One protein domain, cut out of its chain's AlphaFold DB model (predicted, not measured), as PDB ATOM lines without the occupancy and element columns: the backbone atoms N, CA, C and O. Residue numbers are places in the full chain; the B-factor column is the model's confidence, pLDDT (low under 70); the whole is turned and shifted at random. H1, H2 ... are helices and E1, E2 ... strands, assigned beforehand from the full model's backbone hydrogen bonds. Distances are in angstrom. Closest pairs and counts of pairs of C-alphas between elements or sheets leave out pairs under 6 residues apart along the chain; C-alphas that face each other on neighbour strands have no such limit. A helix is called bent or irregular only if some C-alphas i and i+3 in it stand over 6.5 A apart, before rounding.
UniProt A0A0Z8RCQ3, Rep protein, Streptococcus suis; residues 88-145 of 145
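Overview. This is residues 88 to 145 of the 145 residues of the protein "Rep protein" of Streptococcus suis (UniProt A0A0Z8RCQ3). A small sheet of three antiparallel strands has one long helix, H1, slanting over one face, while the sheet's other face is bare. The first half of H1 packs on the sheet, whereas its residues 110 to 118 run on away from it, and the stretch from 119 to 127 folds back from the helix end to the sheet. The printed part has 58 residues, with one named helix and three named strands in the order E1, H1, E2, E3; across the sheet the order is E1, E3, E2, and the class is mixed, helices and strands. The whole is only just compact, close to loose, with a radius of gyration of the C-alphas of 12.1 A, and it is elongated, spanning 36 by 19 by 16 A.

Along the chain. Begin at C-alpha 88, at (67.307, 11.702, 196.673), where the strand E1 starts; it takes residues 88 to 91 and measures 9.8 A from first to last C-alpha. Past residues 92 to 98, find C-alpha 99 at (48.247, 13.296, 193.872), where the helix H1 begins. H1 takes residues 99 to 118 and runs 28.0 A to C-alpha 118 at (66.970, 18.766, 213.953). The strand E2 comes next, residues 128 to 133, 17.1 A long. The strand E3 follows, residues 139 to 144, 17.0 A long, and it ends at C-alpha 144, at (67.777, 18.018, 196.105).

Arrangement. Look first at the sheet, in which E3 is the inner strand and E1 and E2 are the edge strands. E1 and E3 are antiparallel neighbours, with 169 degrees between their directions; the C-alphas of Thr 89 and His 142 face each other at 4.6 A. Between these two strands you will find N 88 and O 143 at 2.8 A and N 141 and O 90 at 2.9 A, both within hydrogen-bond range. E2 and E3 form a hairpin, antiparallel with 155 degrees between their directions; the C-alphas of Ser 129 and Gln 143 face each other at 4.3 A. There N 130 and O 142 are 2.9 A apart, and N 128 and O 144 are 3.0 A apart, both within hydrogen-bond range. Now look from the sheet to H1, which is on it at a height over the sheet of 9.5 A. Sheet and helix make two layers, the helix on one face of the sheet. H1 lies over E3 and only just over E1, on which 3 of its C-alphas fall. On the local plane its line and that of E3 stand at 32 degrees, and H1 runs slantwise to the strands, but only just. The closest C-alphas of H1 and E3 are those of Phe 102 and Trp 139, 6.6 A apart. H1 and E2 are near each other, with 5 pairs of C-alphas within 10 A. E1, H1 and E2 form a split strand-helix-strand unit, two strands that run the same way with a helix between them along the chain and E3 between them in the sheet; its crossover is right-handed. In H1 every O i to N i+4 pair is within hydrogen-bond range, and the helix is not bent.

Size, cuts and confidence. The two C-alphas farthest apart are those of Ser 120, just after H1, and Lys 135, between E2 and E3, at 36.5 A. The first and last printed C-alphas, of Leu 88 and His 145, are 8.0 A apart, and His 145 is the chain's last residue. The printed part has no cut. The link from E2 to E3 is tight, with 5 residues; those from E1 to H1, with 7 residues, and from H1 to E2, with 9, are short, and no link is long. The mean pLDDT of the printed part is 90.2, and no printed residue is under 70 in this model.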
ATOM      1  N   LEU A  88      68.123  12.765 196.106       87.44
ATOM      2  CA  LEU A  88      67.307  11.702 196.673       87.44
ATOM      3  C   LEU A  88      66.066  11.490 195.811       87.44
ATOM      4  O   LEU A  88      65.354  12.434 195.483       87.44
ATOM      5  N   THR A  89      65.768  10.236 195.481       90.31
ATOM      6  CA  THR A  89      64.518   9.876 194.804       90.31
ATOM      7  C   THR A  89      63.654   9.047 195.741       90.31
ATOM      8  O   THR A  89      64.052   7.972 196.180       90.31
ATOM      9  N   LEU A  90      62.460   9.549 196.048       90.50
ATOM     10  CA  LEU A  90      61.500   8.915 196.941       90.50
ATOM     11  C   LEU A  90      60.363   8.306 196.134       90.50
ATOM     12  O   LEU A  90      59.567   9.017 195.520       90.50
ATOM     13  N   THR A  91      60.262   6.986 196.182       89.69
ATOM     14  CA  THR A  91      59.227   6.219 195.485       89.69
ATOM     15  C   THR A  91      58.316   5.518 196.481       89.69
ATOM     16  O   THR A  91      58.774   5.007 197.501       89.69
ATOM     17  N   THR A  92      57.029   5.434 196.171       87.69
ATOM     18  CA  THR A  92      56.060   4.667 196.959       87.69
ATOM     19  C   THR A  92      56.123   3.185 196.594       87.69
ATOM     20  O   THR A  92      56.357   2.831 195.444       87.69
ATOM     21  N   LYS A  93      55.925   2.276 197.556       88.81
ATOM     22  CA  LYS A  93      55.832   0.836 197.245       88.81
ATOM     23  C   LYS A  93      54.528   0.535 196.493       88.81
ATOM     24  O   LYS A  93      54.554  -0.092 195.434       88.81
ATOM     25  N   SER A  94      53.408   1.026 197.026       88.44
ATOM     26  CA  SER A  94      52.073   0.962 196.425       88.44
ATOM     27  C   SER A  94      51.938   1.890 195.210       88.44
ATOM     28  O   SER A  94      52.634   2.897 195.104       88.44
ATOM     29  N   ASN A  95      51.032   1.562 194.281       90.06
ATOM     30  CA  ASN A  95      50.780   2.367 193.079       90.06
ATOM     31  C   ASN A  95      49.845   3.555 193.373       90.06
ATOM     32  O   ASN A  95      48.706   3.581 192.914       90.06
ATOM     33  N   ILE A  96      50.307   4.522 194.170       90.75
ATOM     34  CA  ILE A  96      49.505   5.701 194.527       90.75
ATOM     35  C   ILE A  96      49.432   6.645 193.322       90.75
ATOM     36  O   ILE A  96      50.418   7.299 192.976       90.75
ATOM     37  N   GLN A  97      48.262   6.705 192.687       92.19
ATOM     38  CA  GLN A  97      47.992   7.583 191.543       92.19
ATOM     39  C   GLN A  97      47.289   8.883 191.945       92.19
ATOM     40  O   GLN A  97      47.375   9.871 191.210       92.19
ATOM     41  N   ASP A  98      46.635   8.916 193.112       93.31
ATOM     42  CA  ASP A  98      46.088  10.161 193.637       93.31
ATOM     43  C   ASP A  98      47.221  11.073 194.120       93.31
ATOM     44  O   ASP A  98      48.035  10.740 194.986       93.31
ATOM     45  N   ARG A  99      47.261  12.272 193.539       90.44
ATOM     46  CA  ARG A  99      48.247  13.296 193.872       90.44
ATOM     47  C   ARG A  99      48.048  13.816 195.295       90.44
ATOM     48  O   ARG A  99      49.027  14.175 195.951       90.44
ATOM     49  N   THR A 100      46.805  13.900 195.766       93.94
ATOM     50  CA  THR A 100      46.494  14.458 197.090       93.94
ATOM     51  C   THR A 100      46.943  13.512 198.194       93.94
ATOM     52  O   THR A 100      47.617  13.936 199.142       93.94
ATOM     53  N   GLU A 101      46.655  12.222 198.029       93.31
ATOM     54  CA  GLU A 101      47.176  11.153 198.877       93.31
ATOM     55  C   GLU A 101      48.713  11.173 198.926       93.31
ATOM     56  O   GLU A 101      49.296  11.260 200.013       93.31
ATOM     57  N   PHE A 102      49.376  11.193 197.762       93.94
ATOM     58  CA  PHE A 102      50.839  11.233 197.690       93.94
ATOM     59  C   PHE A 102      51.424  12.465 198.398       93.94
ATOM     60  O   PHE A 102      52.343  12.335 199.205       93.94
ATOM     61  N   ASN A 103      50.874  13.659 198.157       93.19
ATOM     62  CA  ASN A 103      51.340  14.895 198.795       93.19
ATOM     63  C   ASN A 103      51.214  14.844 200.320       93.19
ATOM     64  O   ASN A 103      52.096  15.320 201.035       93.19
ATOM     65  N   THR A 104      50.130  14.254 200.825       94.31
ATOM     66  CA  THR A 104      49.908  14.098 202.266       94.31
ATOM     67  C   THR A 104      50.935  13.148 202.878       94.31
ATOM     68  O   THR A 104      51.470  13.415 203.957       94.31
ATOM     69  N   MET A 105      51.238  12.045 202.191       93.44
ATOM     70  CA  MET A 105      52.284  11.109 202.601       93.44
ATOM     71  C   MET A 105      53.668  11.773 202.581       93.44
ATOM     72  O   MET A 105      54.417  11.662 203.554       93.44
ATOM     73  N   PHE A 106      53.978  12.510 201.516       93.56
ATOM     74  CA  PHE A 106      55.242  13.220 201.348       93.56
ATOM     75  C   PHE A 106      55.448  14.305 202.418       93.56
ATOM     76  O   PHE A 106      56.494  14.330 203.063       93.56
ATOM     77  N   ASP A 107      54.448  15.147 202.705       92.62
ATOM     78  CA  ASP A 107      54.553  16.165 203.766       92.62
ATOM     79  C   ASP A 107      54.768  15.527 205.150       92.62
ATOM     80  O   ASP A 107      55.585  16.008 205.939       92.62
ATOM     81  N   LYS A 108      54.104  14.398 205.440       93.75
ATOM     82  CA  LYS A 108      54.342  13.631 206.675       93.75
ATOM     83  C   LYS A 108      55.768  13.079 206.739       93.75
ATOM     84  O   LYS A 108      56.386  13.153 207.801       93.75
ATOM     85  N   PHE A 109      56.294  12.553 205.633       92.94
ATOM     86  CA  PHE A 109      57.677  12.080 205.550       92.94
ATOM     87  C   PHE A 109      58.670  13.214 205.831       92.94
ATOM     88  O   PHE A 109      59.497  13.087 206.729       92.94
ATOM     89  N   ILE A 110      58.527  14.356 205.153       92.25
ATOM     90  CA  ILE A 110      59.401  15.522 205.340       92.25
ATOM     91  C   ILE A 110      59.341  16.051 206.777       92.25
ATOM     92  O   ILE A 110      60.373  16.391 207.352       92.25
ATOM     93  N   LYS A 111      58.155  16.089 207.398       92.44
ATOM     94  CA  LYS A 111      58.007  16.469 208.814       92.44
ATOM     95  C   LYS A 111      58.771  15.527 209.745       92.44
ATOM     96  O   LYS A 111      59.452  16.001 210.652       92.44
ATOM     97  N   ARG A 112      58.675  14.212 209.517       93.81
ATOM     98  CA  ARG A 112      59.414  13.202 210.291       93.81
ATOM     99  C   ARG A 112      60.920  13.327 210.079       93.81
ATOM    100  O   ARG A 112      61.651  13.305 211.057       93.81
ATOM    101  N   LEU A 113      61.363  13.537 208.839       91.75
ATOM    102  CA  LEU A 113      62.773  13.742 208.502       91.75
ATOM    103  C   LEU A 113      63.341  15.003 209.168       91.75
ATOM    104  O   LEU A 113      64.400  14.956 209.781       91.75
ATOM    105  N   ASN A 114      62.606  16.117 209.118       92.38
ATOM    106  CA  ASN A 114      62.993  17.358 209.786       92.38
ATOM    107  C   ASN A 114      63.143  17.166 211.300       92.38
ATOM    108  O   ASN A 114      64.113  17.638 211.886       92.38
ATOM    109  N   TYR A 115      62.186  16.480 211.928       94.38
ATOM    110  CA  TYR A 115      62.267  16.182 213.353       94.38
ATOM    111  C   TYR A 115      63.432  15.237 213.669       94.38
ATOM    112  O   TYR A 115      64.145  15.471 214.631       94.38
ATOM    113  N   TYR A 116      63.670  14.216 212.846       93.38
ATOM    114  CA  TYR A 116      64.774  13.273 213.033       93.38
ATOM    115  C   TYR A 116      66.152  13.954 212.979       93.38
ATOM    116  O   TYR A 116      67.006  13.654 213.803       93.38
ATOM    117  N   ILE A 117      66.354  14.897 212.051       90.44
ATOM    118  CA  ILE A 117      67.640  15.592 211.873       90.44
ATOM    119  C   ILE A 117      67.842  16.707 212.909       90.44
ATOM    120  O   ILE A 117      68.926  16.833 213.471       90.44
ATOM    121  N   TYR A 118      66.822  17.538 213.155       92.38
ATOM    122  CA  TYR A 118      66.970  18.766 213.953       92.38
ATOM    123  C   TYR A 118      66.332  18.700 215.346       92.38
ATOM    124  O   TYR A 118      66.403  19.671 216.096       92.38
ATOM    125  N   ASN A 119      65.650  17.600 215.678       92.38
ATOM    126  CA  ASN A 119      64.880  17.415 216.912       92.38
ATOM    127  C   ASN A 119      63.904  18.573 217.212       92.38
ATOM    128  O   ASN A 119      63.653  18.942 218.358       92.38
ATOM    129  N   SER A 120      63.365  19.183 216.154       90.25
ATOM    130  CA  SER A 120      62.557  20.398 216.228       90.25
ATOM    131  C   SER A 120      61.279  20.257 215.417       90.25
ATOM    132  O   SER A 120      61.252  19.693 214.321       90.25
ATOM    133  N   LYS A 121      60.192  20.823 215.949       88.38
ATOM    134  CA  LYS A 121      58.911  20.945 215.236       88.38
ATOM    135  C   LYS A 121      58.887  22.139 214.275       88.38
ATOM    136  O   LYS A 121      57.917  22.311 213.539       88.38
ATOM    137  N   ARG A 122      59.938  22.967 214.263       88.81
ATOM    138  CA  ARG A 122      60.099  24.064 213.299       88.81
ATOM    139  C   ARG A 122      60.660  23.504 211.993       88.81
ATOM    140  O   ARG A 122      61.575  22.689 212.021       88.81
ATOM    141  N   ARG A 123      60.127  23.949 210.850       84.50
ATOM    142  CA  ARG A 123      60.623  23.568 209.516       84.50
ATOM    143  C   ARG A 123      61.995  24.206 209.272       84.50
ATOM    144  O   ARG A 123      62.070  25.361 208.865       84.50
ATOM    145  N   GLN A 124      63.055  23.459 209.558       86.75
ATOM    146  CA  GLN A 124      64.450  23.857 209.348       86.75
ATOM    147  C   GLN A 124      65.033  23.228 208.080       86.75
ATOM    148  O   GLN A 124      65.871  23.850 207.430       86.75
ATOM    149  N   LEU A 125      64.544  22.046 207.693       85.88
ATOM    150  CA  LEU A 125      64.943  21.376 206.463       85.88
ATOM    151  C   LEU A 125      64.536  22.212 205.243       85.88
ATOM    152  O   LEU A 125      63.346  22.423 204.980       85.88
ATOM    153  N   LYS A 126      65.533  22.660 204.482       85.44
ATOM    154  CA  LYS A 126      65.361  23.326 203.188       85.44
ATOM    155  C   LYS A 126      65.643  22.320 202.084       85.44
ATOM    156  O   LYS A 126      66.615  21.580 202.166       85.44
ATOM    157  N   TYR A 127      64.784  22.276 201.076       87.50
ATOM    158  CA  TYR A 127      64.930  21.356 199.955       87.50
ATOM    159  C   TYR A 127      64.195  21.885 198.729       87.50
ATOM    160  O   TYR A 127      63.258  22.681 198.842       87.50
ATOM    161  N   ILE A 128      64.590  21.387 197.562       88.44
ATOM    162  CA  ILE A 128      63.862  21.553 196.305       88.44
ATOM    163  C   ILE A 128      63.360  20.173 195.901       88.44
ATOM    164  O   ILE A 128      64.125  19.214 195.928       88.44
ATOM    165  N   SER A 129      62.079  20.058 195.547       89.44
ATOM    166  CA  SER A 129      61.526  18.792 195.066       89.44
ATOM    167  C   SER A 129      60.661  18.959 193.823       89.44
ATOM    168  O   SER A 129      59.907  19.927 193.702       89.44
ATOM    169  N   VAL A 130      60.776  17.992 192.917       90.69
ATOM    170  CA  VAL A 130      59.936  17.822 191.732       90.69
ATOM    171  C   VAL A 130      59.118  16.546 191.892       90.69
ATOM    172  O   VAL A 130      59.651  15.501 192.257       90.69
ATOM    173  N   LEU A 131      57.815  16.643 191.622       91.88
ATOM    174  CA  LEU A 131      56.890  15.513 191.653       91.88
ATOM    175  C   LEU A 131      56.661  14.998 190.238       91.88
ATOM    176  O   LEU A 131      56.271  15.770 189.361       91.88
ATOM    177  N   GLU A 132      56.837  13.699 190.040       90.88
ATOM    178  CA  GLU A 132      56.728  13.056 188.732       90.88
ATOM    179  C   GLU A 132      55.953  11.735 188.830       90.88
ATOM    180  O   GLU A 132      55.870  11.105 189.890       90.88
ATOM    181  N   ARG A 133      55.356  11.298 187.719       91.19
ATOM    182  CA  ARG A 133      54.698   9.990 187.616       91.19
ATOM    183  C   ARG A 133      55.664   8.963 187.040       91.19
ATOM    184  O   ARG A 133      56.281   9.188 186.010       91.19
ATOM    185  N   GLN A 134      55.752   7.808 187.683       89.06
ATOM    186  CA  GLN A 134      56.488   6.655 187.172       89.06
ATOM    187  C   GLN A 134      55.770   6.039 185.961       89.06
ATOM    188  O   GLN A 134      54.566   6.231 185.788       89.06
ATOM    189  N   LYS A 135      56.467   5.185 185.193       89.75
ATOM    190  CA  LYS A 135      55.869   4.431 184.067       89.75
ATOM    191  C   LYS A 135      54.600   3.653 184.457       89.75
ATOM    192  O   LYS A 135      53.678   3.553 183.661       89.75
ATOM    193  N   ARG A 136      54.524   3.153 185.697       89.75
ATOM    194  CA  ARG A 136      53.351   2.443 186.254       89.75
ATOM    195  C   ARG A 136      52.202   3.350 186.732       89.75
ATOM    196  O   ARG A 136      51.199   2.850 187.234       89.75
ATOM    197  N   GLY A 137      52.360   4.670 186.638       88.12
ATOM    198  CA  GLY A 137      51.371   5.675 187.035       88.12
ATOM    199  C   GLY A 137      51.544   6.254 188.444       88.12
ATOM    200  O   GLY A 137      51.003   7.333 188.687       88.12
ATOM    201  N   ALA A 138      52.306   5.593 189.324       91.00
ATOM    202  CA  ALA A 138      52.557   6.028 190.702       91.00
ATOM    203  C   ALA A 138      53.287   7.373 190.772       91.00
ATOM    204  O   ALA A 138      54.228   7.608 190.011       91.00
ATOM    205  N   TRP A 139      52.931   8.215 191.738       91.88
ATOM    206  CA  TRP A 139      53.699   9.420 192.045       91.88
ATOM    207  C   TRP A 139      55.001   9.098 192.787       91.88
ATOM    208  O   TRP A 139      55.054   8.215 193.647       91.88
ATOM    209  N   HIS A 140      56.051   9.843 192.457       92.06
ATOM    210  CA  HIS A 140      57.331   9.853 193.156       92.06
ATOM    211  C   HIS A 140      57.899  11.274 193.200       92.06
ATOM    212  O   HIS A 140      57.452  12.160 192.466       92.06
ATOM    213  N   ALA A 141      58.853  11.497 194.100       91.81
ATOM    214  CA  ALA A 141      59.475  12.794 194.309       91.81
ATOM    215  C   ALA A 141      60.985  12.702 194.093       91.81
ATOM    216  O   ALA A 141      61.656  11.875 194.707       91.81
ATOM    217  N   HIS A 142      61.515  13.588 193.264       90.12
ATOM    218  CA  HIS A 142      62.941  13.855 193.159       90.12
ATOM    219  C   HIS A 142      63.266  15.041 194.056       90.12
ATOM    220  O   HIS A 142      62.583  16.062 193.990       90.12
ATOM    221  N   GLN A 143      64.257  14.908 194.927       85.88
ATOM    222  CA  GLN A 143      64.615  15.908 195.921       85.88
ATOM    223  C   GLN A 143      66.110  16.214 195.853       85.88
ATOM    224  O   GLN A 143      66.938  15.313 195.786       85.88
ATOM    225  N   CYS A 144      66.431  17.502 195.910       80.44
ATOM    226  CA  CYS A 144      67.777  18.018 196.105       80.44
ATOM    227  C   CYS A 144      67.820  18.694 197.480       80.44
ATOM    228  O   CYS A 144      66.954  19.536 197.776       80.44
ATOM    229  N   HIS A 145      68.782  18.295 198.308       70.50
ATOM    230  CA  HIS A 145      69.082  18.909 199.598       70.50
ATOM    231  C   HIS A 145      70.518  19.402 199.602       70.50
ATOM    232  O   HIS A 145      71.389  18.586 199.220       70.50
TER     233      HIS A 145